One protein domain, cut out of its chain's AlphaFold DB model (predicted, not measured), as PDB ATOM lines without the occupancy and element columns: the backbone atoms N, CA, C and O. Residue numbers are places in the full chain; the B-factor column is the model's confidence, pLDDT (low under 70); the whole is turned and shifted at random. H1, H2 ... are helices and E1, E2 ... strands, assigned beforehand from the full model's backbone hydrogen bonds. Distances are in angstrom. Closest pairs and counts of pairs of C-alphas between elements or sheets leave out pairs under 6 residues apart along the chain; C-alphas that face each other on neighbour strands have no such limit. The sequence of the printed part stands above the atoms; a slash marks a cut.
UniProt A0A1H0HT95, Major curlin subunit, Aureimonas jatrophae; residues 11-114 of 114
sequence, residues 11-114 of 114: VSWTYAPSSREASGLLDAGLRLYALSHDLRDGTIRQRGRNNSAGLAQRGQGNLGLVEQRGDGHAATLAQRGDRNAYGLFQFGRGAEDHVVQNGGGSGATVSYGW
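What this domain is: This is residues 11 to 114 of the 114 residues of the protein "Major curlin subunit" of Aureimonas jatrophae (UniProt A0A1H0HT95). From E2 to E8 the chain is wound in stacked turns as a flattened solenoid, its strands falling alternately into two well-formed sheets face to face, a sandwich of five strands and three. H1 covers the outside of the larger sheet, slanting over its inner strands, and E1 adds one antiparallel strand beside E8 at that sheet's edge. The printed part has 104 residues, with one named helix and eight named strands in the order E1 H1 E2 E3 E4 E5 E6 E7 E8; the class is mixed, helices and strands. The larger sheet runs E1 E8 E6 E4 E2 and is mixed, and the smaller runs E3 E5 E7, parallel throughout. The whole is compact, with a radius of gyration of the C-alphas of 12.9 A and spans of 35 by 24 by 24 A.

Where its parts are: In the larger sheet, E1 is residues 11 to 15, 13.5 A from C-alpha 11 at (130.341, 258.023, 329.493) to C-alpha 15. E8 is residues 106 to 113, 23.9 A, and ends with C-alpha 113 at (126.959, 257.048, 334.836). E6, residues 85 to 93, spans 25.5 A; E4, residues 63 to 71, 24.9 A; E2, residues 42 to 47, 16.8 A. In the smaller sheet, E3 is residues 52 to 58, 20.5 A, E5 residues 74 to 80, 20.3 A, and E7 residues 96 to 102, 20.1 A. H1, residues 20 to 36, is 23.8 A long and begins with C-alpha 20 at (120.628, 267.333, 305.751).

How they stand to each other: E1 and E8 are antiparallel at 170 degrees, with N 13 and O 110 2.8 A apart. E8 and E6 are parallel at 4 degrees, with N 89 and O 109 at 2.8 A; E6 and E4 are parallel at 1 degree, with N 88 and O 65 at 2.7 A; E4 and E2 are parallel at 11 degrees, with N 45 and O 66 at 2.7 A. The two sheets form a sandwich, two sheets face to face, their facing parts 10.1 A centre to centre and their planes 5 degrees apart. The closest C-alphas of E3 and E4 are those of Leu 55 and Gly 64, 7.1 A. E3 and E5 are parallel at 1 degree, with N 56 and O 77 at 2.8 A, and E5 and E7 at 2 degrees, with N 99 and O 76 at 2.8 A. H1 is on the larger sheet at a height of 7.9 A, making two layers, a helix on one face of a sheet. It lies over E4 and, only just, with 3 C-alphas each, over E8 and E6, and runs only just across the strands, at 61 degrees to E4 on the local plane. The closest C-alphas of H1 and E8 are those of Ser 23 and Ser 106, 5.0 A. In H1 every O i to N i+4 pair is within hydrogen-bond range.

The domain as a whole: The C-alphas of Arg 20 and Arg 49, the two farthest apart, are 38.0 A from each other. The printed part has no cut, and its eight links between named elements are tight. The mean pLDDT of the printed part is 87.9, and no printed residue is under 70.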
ATOM      1  N   VAL A  11     130.063 258.075 330.926       88.38
ATOM      2  CA  VAL A  11     130.341 258.023 329.493       88.38
ATOM      3  C   VAL A  11     129.186 258.674 328.745       88.38
ATOM      4  O   VAL A  11     128.029 258.447 329.084       88.38
ATOM      5  N   SER A  12     129.500 259.491 327.741       88.94
ATOM      6  CA  SER A  12     128.515 260.203 326.930       88.94
ATOM      7  C   SER A  12     128.826 260.028 325.450       88.94
ATOM      8  O   SER A  12     129.973 260.170 325.020       88.94
ATOM      9  N   TRP A  13     127.794 259.736 324.669       90.19
ATOM     10  CA  TRP A  13     127.846 259.660 323.218       90.19
ATOM     11  C   TRP A  13     126.863 260.650 322.626       90.19
ATOM     12  O   TRP A  13     125.662 260.562 322.862       90.19
ATOM     13  N   THR A  14     127.377 261.570 321.818       89.50
ATOM     14  CA  THR A  14     126.556 262.538 321.093       89.50
ATOM     15  C   THR A  14     126.559 262.213 319.608       89.50
ATOM     16  O   THR A  14     127.609 262.124 318.975       89.50
ATOM     17  N   TYR A  15     125.364 262.070 319.052       88.56
ATOM     18  CA  TYR A  15     125.106 261.914 317.636       88.56
ATOM     19  C   TYR A  15     124.411 263.169 317.104       88.56
ATOM     20  O   TYR A  15     123.225 263.388 317.336       88.56
ATOM     21  N   ALA A  16     125.162 264.006 316.394       87.62
ATOM     22  CA  ALA A  16     124.669 265.231 315.769       87.62
ATOM     23  C   ALA A  16     125.083 265.237 314.286       87.62
ATOM     24  O   ALA A  16     126.181 265.694 313.954       87.62
ATOM     25  N   PRO A  17     124.265 264.659 313.389       84.00
ATOM     26  CA  PRO A  17     124.591 264.592 311.972       84.00
ATOM     27  C   PRO A  17     124.635 265.984 311.329       84.00
ATOM     28  O   PRO A  17     123.753 266.812 311.539       84.00
ATOM     29  N   SER A  18     125.648 266.224 310.492       78.69
ATOM     30  CA  SER A  18     125.808 267.469 309.728       78.69
ATOM     31  C   SER A  18     125.179 267.420 308.331       78.69
ATOM     32  O   SER A  18     124.947 268.468 307.726       78.69
ATOM     33  N   SER A  19     124.880 266.228 307.798       86.19
ATOM     34  CA  SER A  19     124.186 266.087 306.514       86.19
ATOM     35  C   SER A  19     122.683 266.318 306.676       86.19
ATOM     36  O   SER A  19     122.061 265.844 307.630       86.19
ATOM     37  N   ARG A  20     122.072 267.035 305.720       81.81
ATOM     38  CA  ARG A  20     120.628 267.333 305.751       81.81
ATOM     39  C   ARG A  20     119.771 266.068 305.789       81.81
ATOM     40  O   ARG A  20     118.753 266.058 306.468       81.81
ATOM     41  N   GLU A  21     120.191 265.013 305.098       87.75
ATOM     42  CA  GLU A  21     119.473 263.735 305.060       87.75
ATOM     43  C   GLU A  21     119.501 263.028 306.417       87.75
ATOM     44  O   GLU A  21     118.444 262.686 306.942       87.75
ATOM     45  N   ALA A  22     120.677 262.867 307.036       86.12
ATOM     46  CA  ALA A  22     120.769 262.207 308.339       86.12
ATOM     47  C   ALA A  22     120.135 263.050 309.459       86.12
ATOM     48  O   ALA A  22     119.486 262.497 310.346       86.12
ATOM     49  N   SER A  23     120.241 264.382 309.392       87.38
ATOM     50  CA  SER A  23     119.510 265.281 310.295       87.38
ATOM     51  C   SER A  23     117.996 265.139 310.111       87.38
ATOM     52  O   SER A  23     117.275 265.040 311.100       87.38
ATOM     53  N   GLY A  24     117.504 265.061 308.871       87.38
ATOM     54  CA  GLY A  24     116.084 264.852 308.584       87.38
ATOM     55  C   GLY A  24     115.561 263.512 309.103       87.38
ATOM     56  O   GLY A  24     114.499 263.468 309.715       87.38
ATOM     57  N   LEU A  25     116.328 262.430 308.932       89.06
ATOM     58  CA  LEU A  25     115.982 261.112 309.477       89.06
ATOM     59  C   LEU A  25     115.949 261.110 311.007       89.06
ATOM     60  O   LEU A  25     115.036 260.538 311.599       89.06
ATOM     61  N   LEU A  26     116.916 261.767 311.651       90.12
ATOM     62  CA  LEU A  26     116.947 261.878 313.106       90.12
ATOM     63  C   LEU A  26     115.792 262.742 313.637       90.12
ATOM     64  O   LEU A  26     115.150 262.349 314.605       90.12
ATOM     65  N   ASP A  27     115.493 263.878 312.999       89.06
ATOM     66  CA  ASP A  27     114.332 264.716 313.348       89.06
ATOM     67  C   ASP A  27     113.030 263.922 313.212       89.06
ATOM     68  O   ASP A  27     112.245 263.860 314.158       89.06
ATOM     69  N   ALA A  28     112.838 263.241 312.079       89.62
ATOM     70  CA  ALA A  28     111.673 262.397 311.852       89.62
ATOM     71  C   ALA A  28     111.567 261.288 312.906       89.62
ATOM     72  O   ALA A  28     110.497 261.084 313.473       89.62
ATOM     73  N   GLY A  29     112.675 260.611 313.224       90.31
ATOM     74  CA  GLY A  29     112.725 259.580 314.258       90.31
ATOM     75  C   GLY A  29     112.350 260.111 315.642       90.31
ATOM     76  O   GLY A  29     111.528 259.505 316.327       90.31
ATOM     77  N   LEU A  30     112.884 261.270 316.034       89.56
ATOM     78  CA  LEU A  30     112.556 261.910 317.311       89.56
ATOM     79  C   LEU A  30     111.089 262.355 317.359       89.56
ATOM     80  O   LEU A  30     110.433 262.166 318.381       89.56
ATOM     81  N   ARG A  31     110.543 262.895 316.263       88.44
ATOM     82  CA  ARG A  31     109.124 263.276 316.167       88.44
ATOM     83  C   ARG A  31     108.201 262.067 316.219       88.44
ATOM     84  O   ARG A  31     107.188 262.122 316.905       88.44
ATOM     85  N   LEU A  32     108.546 260.980 315.535       89.62
ATOM     86  CA  LEU A  32     107.791 259.728 315.596       89.62
ATOM     87  C   LEU A  32     107.821 259.136 317.004       89.62
ATOM     88  O   LEU A  32     106.777 258.734 317.505       89.62
ATOM     89  N   TYR A  33     108.983 259.148 317.660       88.56
ATOM     90  CA  TYR A  33     109.111 258.745 319.059       88.56
ATOM     91  C   TYR A  33     108.260 259.630 319.978       88.56
ATOM     92  O   TYR A  33     107.560 259.132 320.857       88.56
ATOM     93  N   ALA A  34     108.279 260.946 319.761       86.94
ATOM     94  CA  ALA A  34     107.447 261.872 320.511       86.94
ATOM     95  C   ALA A  34     105.957 261.555 320.313       86.94
ATOM     96  O   ALA A  34     105.240 261.404 321.294       86.94
ATOM     97  N   LEU A  35     105.510 261.344 319.073       87.81
ATOM     98  CA  LEU A  35     104.129 260.969 318.756       87.81
ATOM     99  C   LEU A  35     103.725 259.624 319.370       87.81
ATOM    100  O   LEU A  35     102.642 259.528 319.935       87.81
ATOM    101  N   SER A  36     104.579 258.597 319.313       90.25
ATOM    102  CA  SER A  36     104.267 257.283 319.898       90.25
ATOM    103  C   SER A  36     104.212 257.301 321.426       90.25
ATOM    104  O   SER A  36     103.688 256.370 322.035       90.25
ATOM    105  N   HIS A  37     104.779 258.334 322.051       85.88
ATOM    106  CA  HIS A  37     104.787 258.534 323.496       85.88
ATOM    107  C   HIS A  37     103.936 259.730 323.958       85.88
ATOM    108  O   HIS A  37     104.027 260.084 325.133       85.88
ATOM    109  N   ASP A  38     103.125 260.326 323.072       85.31
ATOM    110  CA  ASP A  38     102.290 261.515 323.323       85.31
ATOM    111  C   ASP A  38     103.059 262.747 323.853       85.31
ATOM    112  O   ASP A  38     102.547 263.562 324.621       85.31
ATOM    113  N   LEU A  39     104.311 262.910 323.426       84.31
ATOM    114  CA  LEU A  39     105.185 264.031 323.768       84.31
ATOM    115  C   LEU A  39     105.037 265.157 322.737       84.31
ATOM    116  O   LEU A  39     104.942 264.907 321.534       84.31
ATOM    117  N   ARG A  40     105.028 266.413 323.193       77.81
ATOM    118  CA  ARG A  40     104.879 267.600 322.331       77.81
ATOM    119  C   ARG A  40     105.832 268.703 322.756       77.81
ATOM    120  O   ARG A  40     106.004 268.903 323.953       77.81
ATOM    121  N   ASP A  41     106.390 269.398 321.764       81.06
ATOM    122  CA  ASP A  41     107.307 270.547 321.846       81.06
ATOM    123  C   ASP A  41     108.542 270.312 322.723       81.06
ATOM    124  O   ASP A  41     109.654 270.148 322.227       81.06
ATOM    125  N   GLY A  42     108.351 270.220 324.029       85.56
ATOM    126  CA  GLY A  42     109.384 269.933 324.996       85.56
ATOM    127  C   GLY A  42     108.883 268.978 326.065       85.56
ATOM    128  O   GLY A  42     107.864 269.219 326.704       85.56
ATOM    129  N   THR A  43     109.593 267.879 326.288       89.75
ATOM    130  CA  THR A  43     109.236 266.913 327.325       89.75
ATOM    131  C   THR A  43     110.457 266.475 328.111       89.75
ATOM    132  O   THR A  43     111.494 266.126 327.554       89.75
ATOM    133  N   ILE A  44     110.288 266.453 329.429       90.19
ATOM    134  CA  ILE A  44     111.233 265.895 330.383       90.19
ATOM    135  C   ILE A  44     110.563 264.704 331.074       90.19
ATOM    136  O   ILE A  44     109.471 264.828 331.627       90.19
ATOM    137  N   ARG A  45     111.218 263.545 331.059       90.38
ATOM    138  CA  ARG A  45     110.795 262.321 331.745       90.38
ATOM    139  C   ARG A  45     111.883 261.890 332.708       90.38
ATOM    140  O   ARG A  45     112.960 261.492 332.287       90.38
ATOM    141  N   GLN A  46     111.586 261.908 333.998       89.06
ATOM    142  CA  GLN A  46     112.523 261.489 335.036       89.06
ATOM    143  C   GLN A  46     111.988 260.228 335.716       89.06
ATOM    144  O   GLN A  46     110.852 260.192 336.182       89.06
ATOM    145  N   ARG A  47     112.794 259.169 335.747       89.38
ATOM    146  CA  ARG A  47     112.462 257.865 336.329       89.38
ATOM    147  C   ARG A  47     113.558 257.461 337.312       89.38
ATOM    148  O   ARG A  47     114.592 256.950 336.902       89.38
ATOM    149  N   GLY A  48     113.321 257.684 338.600       88.94
ATOM    150  CA  GLY A  48     114.256 257.381 339.688       88.94
ATOM    151  C   GLY A  48     114.267 258.496 340.731       88.94
ATOM    152  O   GLY A  48     113.269 259.212 340.842       88.94
ATOM    153  N   ARG A  49     115.338 258.635 341.521       88.06
ATOM    154  CA  ARG A  49     115.392 259.601 342.637       88.06
ATOM    155  C   ARG A  49     116.459 260.670 342.420       88.06
ATOM    156  O   ARG A  49     117.488 260.419 341.813       88.06
ATOM    157  N   ASN A  50     116.239 261.863 342.975       89.69
ATOM    158  CA  ASN A  50     117.210 262.968 342.963       89.69
ATOM    159  C   ASN A  50     117.677 263.399 341.560       89.69
ATOM    160  O   ASN A  50     118.793 263.882 341.407       89.69
ATOM    161  N   ASN A  51     116.838 263.224 340.540       88.94
ATOM    162  CA  ASN A  51     117.139 263.701 339.196       88.94
ATOM    163  C   ASN A  51     116.684 265.159 339.038       88.94
ATOM    164  O   ASN A  51     115.608 265.534 339.505       88.94
ATOM    165  N   SER A  52     117.459 265.962 338.319       91.31
ATOM    166  CA  SER A  52     117.156 267.340 337.941       91.31
ATOM    167  C   SER A  52     117.268 267.490 336.429       91.31
ATOM    168  O   SER A  52     118.259 267.066 335.835       91.31
ATOM    169  N   ALA A  53     116.262 268.075 335.786       89.38
ATOM    170  CA  ALA A  53     116.301 268.345 334.359       89.38
ATOM    171  C   ALA A  53     115.635 269.677 334.022       89.38
ATOM    172  O   ALA A  53     114.581 270.015 334.560       89.38
ATOM    173  N   GLY A  54     116.244 270.409 333.093       90.56
ATOM    174  CA  GLY A  54     115.716 271.646 332.532       90.56
ATOM    175  C   GLY A  54     115.660 271.589 331.009       90.56
ATOM    176  O   GLY A  54     116.593 271.117 330.361       90.56
ATOM    177  N   LEU A  55     114.575 272.106 330.437       89.50
ATOM    178  CA  LEU A  55     114.398 272.262 328.998       89.50
ATOM    179  C   LEU A  55     113.964 273.695 328.707       89.50
ATOM    180  O   LEU A  55     112.931 274.149 329.191       89.50
ATOM    181  N   ALA A  56     114.762 274.404 327.915       90.00
ATOM    182  CA  ALA A  56     114.485 275.764 327.484       90.00
ATOM    183  C   ALA A  56     114.492 275.830 325.957       90.00
ATOM    184  O   ALA A  56     115.519 275.600 325.324       90.00
ATOM    185  N   GLN A  57     113.362 276.184 325.353       87.25
ATOM    186  CA  GLN A  57     113.231 276.302 323.903       87.25
ATOM    187  C   GLN A  57     112.871 277.742 323.538       87.25
ATOM    188  O   GLN A  57     111.957 278.332 324.111       87.25
ATOM    189  N   ARG A  58     113.604 278.329 322.590       87.50
ATOM    190  CA  ARG A  58     113.330 279.655 322.026       87.50
ATOM    191  C   ARG A  58     113.227 279.543 320.509       87.50
ATOM    192  O   ARG A  58     114.232 279.250 319.868       87.50
ATOM    193  N   GLY A  59     112.040 279.809 319.967       84.19
ATOM    194  CA  GLY A  59     111.695 279.668 318.545       84.19
ATOM    195  C   GLY A  59     110.475 278.764 318.348       84.19
ATOM    196  O   GLY A  59     109.849 278.357 319.328       84.19
ATOM    197  N   GLN A  60     110.120 278.463 317.100       83.12
ATOM    198  CA  GLN A  60     108.939 277.671 316.737       83.12
ATOM    199  C   GLN A  60     109.296 276.279 316.198       83.12
ATOM    200  O   GLN A  60     110.290 276.087 315.497       83.12
ATOM    201  N   GLY A  61     108.447 275.287 316.495       82.50
ATOM    202  CA  GLY A  61     108.560 273.928 315.944       82.50
ATOM    203  C   GLY A  61     109.736 273.105 316.481       82.50
ATOM    204  O   GLY A  61     110.134 272.125 315.839       82.50
ATOM    205  N   ASN A  62     110.295 273.512 317.622       87.69
ATOM    206  CA  ASN A  62     111.356 272.789 318.309       87.69
ATOM    207  C   ASN A  62     110.799 271.534 318.993       87.69
ATOM    208  O   ASN A  62     109.704 271.562 319.544       87.69
ATOM    209  N   LEU A  63     111.576 270.457 318.970       89.69
ATOM    210  CA  LEU A  63     111.343 269.219 319.687       89.69
ATOM    211  C   LEU A  63     112.515 268.972 320.641       89.69
ATOM    212  O   LEU A  63     113.647 268.765 320.203       89.69
ATOM    213  N   GLY A  64     112.248 268.996 321.940       91.12
ATOM    214  CA  GLY A  64     113.226 268.714 322.983       91.12
ATOM    215  C   GLY A  64     112.758 267.541 323.825       91.12
ATOM    216  O   GLY A  64     111.682 267.590 324.412       91.12
ATOM    217  N   LEU A  65     113.556 266.484 323.889       91.38
ATOM    218  CA  LEU A  65     113.260 265.291 324.668       91.38
ATOM    219  C   LEU A  65     114.386 265.087 325.670       91.38
ATOM    220  O   LEU A  65     115.543 264.998 325.278       91.38
ATOM    221  N   VAL A  66     114.057 265.019 326.955       91.44
ATOM    222  CA  VAL A  66     115.002 264.662 328.015       91.44
ATOM    223  C   VAL A  66     114.440 263.459 328.758       91.44
ATOM    224  O   VAL A  66     113.371 263.559 329.352       91.44
ATOM    225  N   GLU A  67     115.130 262.324 328.748       92.12
ATOM    226  CA  GLU A  67     114.791 261.163 329.573       92.12
ATOM    227  C   GLU A  67     115.940 260.845 330.528       92.12
ATOM    228  O   GLU A  67     117.051 260.563 330.103       92.12
ATOM    229  N   GLN A  68     115.664 260.854 331.828       90.94
ATOM    230  CA  GLN A  68     116.605 260.459 332.872       90.94
ATOM    231  C   GLN A  68     116.083 259.201 333.551       90.94
ATOM    232  O   GLN A  68     114.943 259.181 334.024       90.94
ATOM    233  N   ARG A  69     116.895 258.150 333.621       92.50
ATOM    234  CA  ARG A  69     116.530 256.883 334.252       92.50
ATOM    235  C   ARG A  69     117.639 256.395 335.176       92.50
ATOM    236  O   ARG A  69     118.624 255.827 334.713       92.50
ATOM    237  N   GLY A  70     117.432 256.554 336.476       90.81
ATOM    238  CA  GLY A  70     118.465 256.313 337.476       90.81
ATOM    239  C   GLY A  70     118.410 257.308 338.626       90.81
ATOM    240  O   GLY A  70     117.373 257.945 338.828       90.81
ATOM    241  N   ASP A  71     119.508 257.436 339.366       90.06
ATOM    242  CA  ASP A  71     119.573 258.299 340.549       90.06
ATOM    243  C   ASP A  71     120.621 259.414 340.408       90.06
ATOM    244  O   ASP A  71     121.761 259.164 340.015       90.06
ATOM    245  N   GLY A  72     120.268 260.636 340.809       88.69
ATOM    246  CA  GLY A  72     121.219 261.750 340.902       88.69
ATOM    247  C   GLY A  72     121.619 262.380 339.565       88.69
ATOM    248  O   GLY A  72     122.701 262.950 339.478       88.69
ATOM    249  N   HIS A  73     120.807 262.249 338.516       89.06
ATOM    250  CA  HIS A  73     121.110 262.828 337.206       89.06
ATOM    251  C   HIS A  73     120.857 264.336 337.149       89.06
ATOM    252  O   HIS A  73     119.907 264.833 337.753       89.06
ATOM    253  N   ALA A  74     121.640 265.051 336.345       89.81
ATOM    254  CA  ALA A  74     121.436 266.460 336.033       89.81
ATOM    255  C   ALA A  74     121.457 266.681 334.513       89.81
ATOM    256  O   ALA A  74     122.409 266.312 333.834       89.81
ATOM    257  N   ALA A  75     120.410 267.283 333.954       88.12
ATOM    258  CA  ALA A  75     120.323 267.573 332.527       88.12
ATOM    259  C   ALA A  75     119.882 269.011 332.279       88.12
ATOM    260  O   ALA A  75     118.942 269.504 332.896       88.12
ATOM    261  N   THR A  76     120.496 269.680 331.313       90.69
ATOM    262  CA  THR A  76     119.937 270.910 330.745       90.69
ATOM    263  C   THR A  76     119.976 270.833 329.230       90.69
ATOM    264  O   THR A  76     121.035 270.612 328.651       90.69
ATOM    265  N   LEU A  77     118.832 271.055 328.588       89.38
ATOM    266  CA  LEU A  77     118.714 271.173 327.140       89.38
ATOM    267  C   LEU A  77     118.208 272.576 326.791       89.38
ATOM    268  O   LEU A  77     117.109 272.967 327.182       89.38
ATOM    269  N   ALA A  78     119.006 273.343 326.052       89.88
ATOM    270  CA  ALA A  78     118.638 274.665 325.559       89.88
ATOM    271  C   ALA A  78     118.627 274.683 324.025       89.88
ATOM    272  O   ALA A  78     119.666 274.509 323.396       89.88
ATOM    273  N   GLN A  79     117.469 274.933 323.414       87.12
ATOM    274  CA  GLN A  79     117.314 275.041 321.962       87.12
ATOM    275  C   GLN A  79     117.013 276.490 321.575       87.12
ATOM    276  O   GLN A  79     116.099 277.113 322.119       87.12
ATOM    277  N   ARG A  80     117.789 277.044 320.642       88.00
ATOM    278  CA  ARG A  80     117.616 278.398 320.103       88.00
ATOM    279  C   ARG A  80     117.507 278.337 318.580       88.00
ATOM    280  O   ARG A  80     118.416 277.839 317.920       88.00
ATOM    281  N   GLY A  81     116.437 278.906 318.037       85.06
ATOM    282  CA  GLY A  81     116.101 278.866 316.613       85.06
ATOM    283  C   GLY A  81     114.837 278.050 316.357       85.06
ATOM    284  O   GLY A  81     114.173 277.620 317.299       85.06
ATOM    285  N   ASP A  82     114.513 277.842 315.085       85.00
ATOM    286  CA  ASP A  82     113.294 277.150 314.666       85.00
ATOM    287  C   ASP A  82     113.598 275.732 314.176       85.00
ATOM    288  O   ASP A  82     114.637 275.484 313.564       85.00
ATOM    289  N   ARG A  83     112.644 274.814 314.379       83.06
ATOM    290  CA  ARG A  83     112.699 273.414 313.913       83.06
ATOM    291  C   ARG A  83     113.932 272.638 314.388       83.06
ATOM    292  O   ARG A  83     114.467 271.812 313.657       83.06
ATOM    293  N   ASN A  84     114.372 272.885 315.614       86.94
ATOM    294  CA  ASN A  84     115.386 272.059 316.261       86.94
ATOM    295  C   ASN A  84     114.790 270.744 316.751       86.94
ATOM    296  O   ASN A  84     113.693 270.751 317.295       86.94
ATOM    297  N   ALA A  85     115.529 269.644 316.658       90.12
ATOM    298  CA  ALA A  85     115.178 268.395 317.326       90.12
ATOM    299  C   ALA A  85     116.354 267.889 318.161       90.12
ATOM    300  O   ALA A  85     117.458 267.726 317.643       90.12
ATOM    301  N   TYR A  86     116.136 267.634 319.449       92.56
ATOM    302  CA  TYR A  86     117.165 267.054 320.303       92.56
ATOM    303  C   TYR A  86     116.609 266.034 321.286       92.56
ATOM    304  O   TYR A  86     115.619 266.310 321.961       92.56
ATOM    305  N   GLY A  87     117.279 264.887 321.399       92.44
ATOM    306  CA  GLY A  87     117.005 263.873 322.419       92.44
ATOM    307  C   GLY A  87     118.180 263.678 323.373       92.44
ATOM    308  O   GLY A  87     119.249 263.266 322.949       92.44
ATOM    309  N   LEU A  88     117.998 263.947 324.659       92.38
ATOM    310  CA  LEU A  88     118.978 263.714 325.713       92.38
ATOM    311  C   LEU A  88     118.510 262.551 326.591       92.38
ATOM    312  O   LEU A  88     117.450 262.627 327.205       92.38
ATOM    313  N   PHE A  89     119.303 261.489 326.670       92.31
ATOM    314  CA  PHE A  89     118.974 260.273 327.409       92.31
ATOM    315  C   PHE A  89     120.075 259.973 328.423       92.31
ATOM    316  O   PHE A  89     121.206 259.694 328.043       92.31
ATOM    317  N   GLN A  90     119.751 260.007 329.710       91.00
ATOM    318  CA  GLN A  90     120.682 259.737 330.803       91.00
ATOM    319  C   GLN A  90     120.273 258.478 331.558       91.00
ATOM    320  O   GLN A  90     119.106 258.311 331.918       91.00
ATOM    321  N   PHE A  91     121.241 257.610 331.828       92.62
ATOM    322  CA  PHE A  91     121.038 256.332 332.500       92.62
ATOM    323  C   PHE A  91     122.043 256.125 333.643       92.62
ATOM    324  O   PHE A  91     123.156 256.650 333.609       92.62
ATOM    325  N   GLY A  92     121.676 255.310 334.636       90.31
ATOM    326  CA  GLY A  92     122.592 254.853 335.688       90.31
ATOM    327  C   GLY A  92     122.586 255.738 336.937       90.31
ATOM    328  O   GLY A  92     121.551 255.867 337.589       90.31
ATOM    329  N   ARG A  93     123.737 256.291 337.334       87.38
ATOM    330  CA  ARG A  93     123.854 257.191 338.494       87.38
ATOM    331  C   ARG A  93     124.744 258.388 338.208       87.38
ATOM    332  O   ARG A  93     125.774 258.243 337.568       87.38
ATOM    333  N   GLY A  94     124.345 259.564 338.689       87.19
ATOM    334  CA  GLY A  94     125.205 260.754 338.693       87.19
ATOM    335  C   GLY A  94     125.561 261.334 337.320       87.19
ATOM    336  O   GLY A  94     126.487 262.129 337.240       87.19
ATOM    337  N   ALA A  95     124.874 260.941 336.239       86.81
ATOM    338  CA  ALA A  95     125.167 261.496 334.914       86.81
ATOM    339  C   ALA A  95     124.747 262.974 334.818       86.81
ATOM    340  O   ALA A  95     123.610 263.315 335.162       86.81
ATOM    341  N   GLU A  96     125.645 263.818 334.316       88.00
ATOM    342  CA  GLU A  96     125.454 265.252 334.118       88.00
ATOM    343  C   GLU A  96     125.705 265.639 332.656       88.00
ATOM    344  O   GLU A  96     126.795 265.418 332.123       88.00
ATOM    345  N   ASP A  97     124.702 266.251 332.017       85.94
ATOM    346  CA  ASP A  97     124.777 266.708 330.630       85.94
ATOM    347  C   ASP A  97     124.211 268.117 330.463       85.94
ATOM    348  O   ASP A  97     123.116 268.454 330.926       85.94
ATOM    349  N   HIS A  98     124.940 268.932 329.704       88.75
ATOM    350  CA  HIS A  98     124.512 270.259 329.295       88.75
ATOM    351  C   HIS A  98     124.584 270.376 327.775       88.75
ATOM    352  O   HIS A  98     125.665 270.397 327.187       88.75
ATOM    353  N   VAL A  99     123.422 270.470 327.135       86.62
ATOM    354  CA  VAL A  99     123.293 270.561 325.684       86.62
ATOM    355  C   VAL A  99     122.730 271.922 325.302       86.62
ATOM    356  O   VAL A  99     121.658 272.324 325.758       86.62
ATOM    357  N   VAL A 100     123.416 272.598 324.381       87.19
ATOM    358  CA  VAL A 100     122.922 273.813 323.727       87.19
ATOM    359  C   VAL A 100     122.882 273.581 322.223       87.19
ATOM    360  O   VAL A 100     123.919 273.411 321.586       87.19
ATOM    361  N   GLN A 101     121.684 273.605 321.645       80.94
ATOM    362  CA  GLN A 101     121.473 273.503 320.207       80.94
ATOM    363  C   GLN A 101     121.083 274.872 319.652       80.94
ATOM    364  O   GLN A 101     120.047 275.432 320.008       80.94
ATOM    365  N   ASN A 102     121.924 275.414 318.774       80.56
ATOM    366  CA  ASN A 102     121.658 276.658 318.059       80.56
ATOM    367  C   ASN A 102     121.422 276.331 316.576       80.56
ATOM    368  O   ASN A 102     122.298 275.735 315.951       80.56
ATOM    369  N   GLY A 103     120.285 276.732 316.003       72.31
ATOM    370  CA  GLY A 103     120.001 276.568 314.571       72.31
ATOM    371  C   GLY A 103     118.679 275.857 314.286       72.31
ATOM    372  O   GLY A 103     117.689 276.152 314.940       72.31
ATOM    373  N   GLY A 104     118.665 274.985 313.274       70.31
ATOM    374  CA  GLY A 104     117.532 274.127 312.890       70.31
ATOM    375  C   GLY A 104     118.013 272.709 312.582       70.31
ATOM    376  O   GLY A 104     117.772 272.183 311.498       70.31
ATOM    377  N   GLY A 105     118.828 272.167 313.487       82.00
ATOM    378  CA  GLY A 105     119.476 270.863 313.337       82.00
ATOM    379  C   GLY A 105     118.840 269.785 314.207       82.00
ATOM    380  O   GLY A 105     117.970 270.059 315.036       82.00
ATOM    381  N   SER A 106     119.345 268.564 314.060       89.12
ATOM    382  CA  SER A 106     118.902 267.397 314.824       89.12
ATOM    383  C   SER A 106     120.070 266.794 315.594       89.12
ATOM    384  O   SER A 106     121.173 266.702 315.057       89.12
ATOM    385  N   GLY A 107     119.850 266.355 316.829       91.12
ATOM    386  CA  GLY A 107     120.883 265.684 317.609       91.12
ATOM    387  C   GLY A 107     120.318 264.754 318.670       91.12
ATOM    388  O   GLY A 107     119.152 264.839 319.045       91.12
ATOM    389  N   ALA A 108     121.145 263.841 319.152       91.31
ATOM    390  CA  ALA A 108     120.828 263.042 320.316       91.31
ATOM    391  C   ALA A 108     122.084 262.782 321.143       91.31
ATOM    392  O   ALA A 108     123.139 262.499 320.586       91.31
ATOM    393  N   THR A 109     121.959 262.832 322.462       92.38
ATOM    394  CA  THR A 109     123.016 262.456 323.402       92.38
ATOM    395  C   THR A 109     122.515 261.338 324.288       92.38
ATOM    396  O   THR A 109     121.406 261.406 324.814       92.38
ATOM    397  N   VAL A 110     123.341 260.313 324.458       91.75
ATOM    398  CA  VAL A 110     123.110 259.221 325.396       91.75
ATOM    399  C   VAL A 110     124.265 259.183 326.377       91.75
ATOM    400  O   VAL A 110     125.411 259.001 325.967       91.75
ATOM    401  N   SER A 111     123.952 259.301 327.659       91.88
ATOM    402  CA  SER A 111     124.929 259.274 328.739       91.88
ATOM    403  C   SER A 111     124.601 258.187 329.750       91.88
ATOM    404  O   SER A 111     123.437 257.909 330.045       91.88
ATOM    405  N   TYR A 112     125.639 257.559 330.284       90.81
ATOM    406  CA  TYR A 112     125.547 256.518 331.296       90.81
ATOM    407  C   TYR A 112     126.562 256.793 332.408       90.81
ATOM    408  O   TYR A 112     127.755 256.899 332.126       90.81
ATOM    409  N   GLY A 113     126.100 256.891 333.653       89.44
ATOM    410  CA  GLY A 113     126.959 257.048 334.836       89.44
ATOM    411  C   GLY A 113     126.872 255.863 335.802       89.44
ATOM    412  O   GLY A 113     125.867 255.145 335.794       89.44
ATOM    413  N   TRP A 114     127.904 255.633 336.622       86.94
ATOM    414  CA  TRP A 114     127.968 254.541 337.612       86.94
ATOM    415  C   TRP A 114     128.529 254.969 338.969       86.94
ATOM    416  O   TRP A 114     129.447 255.820 339.015       86.94
TER     417      TRP A 114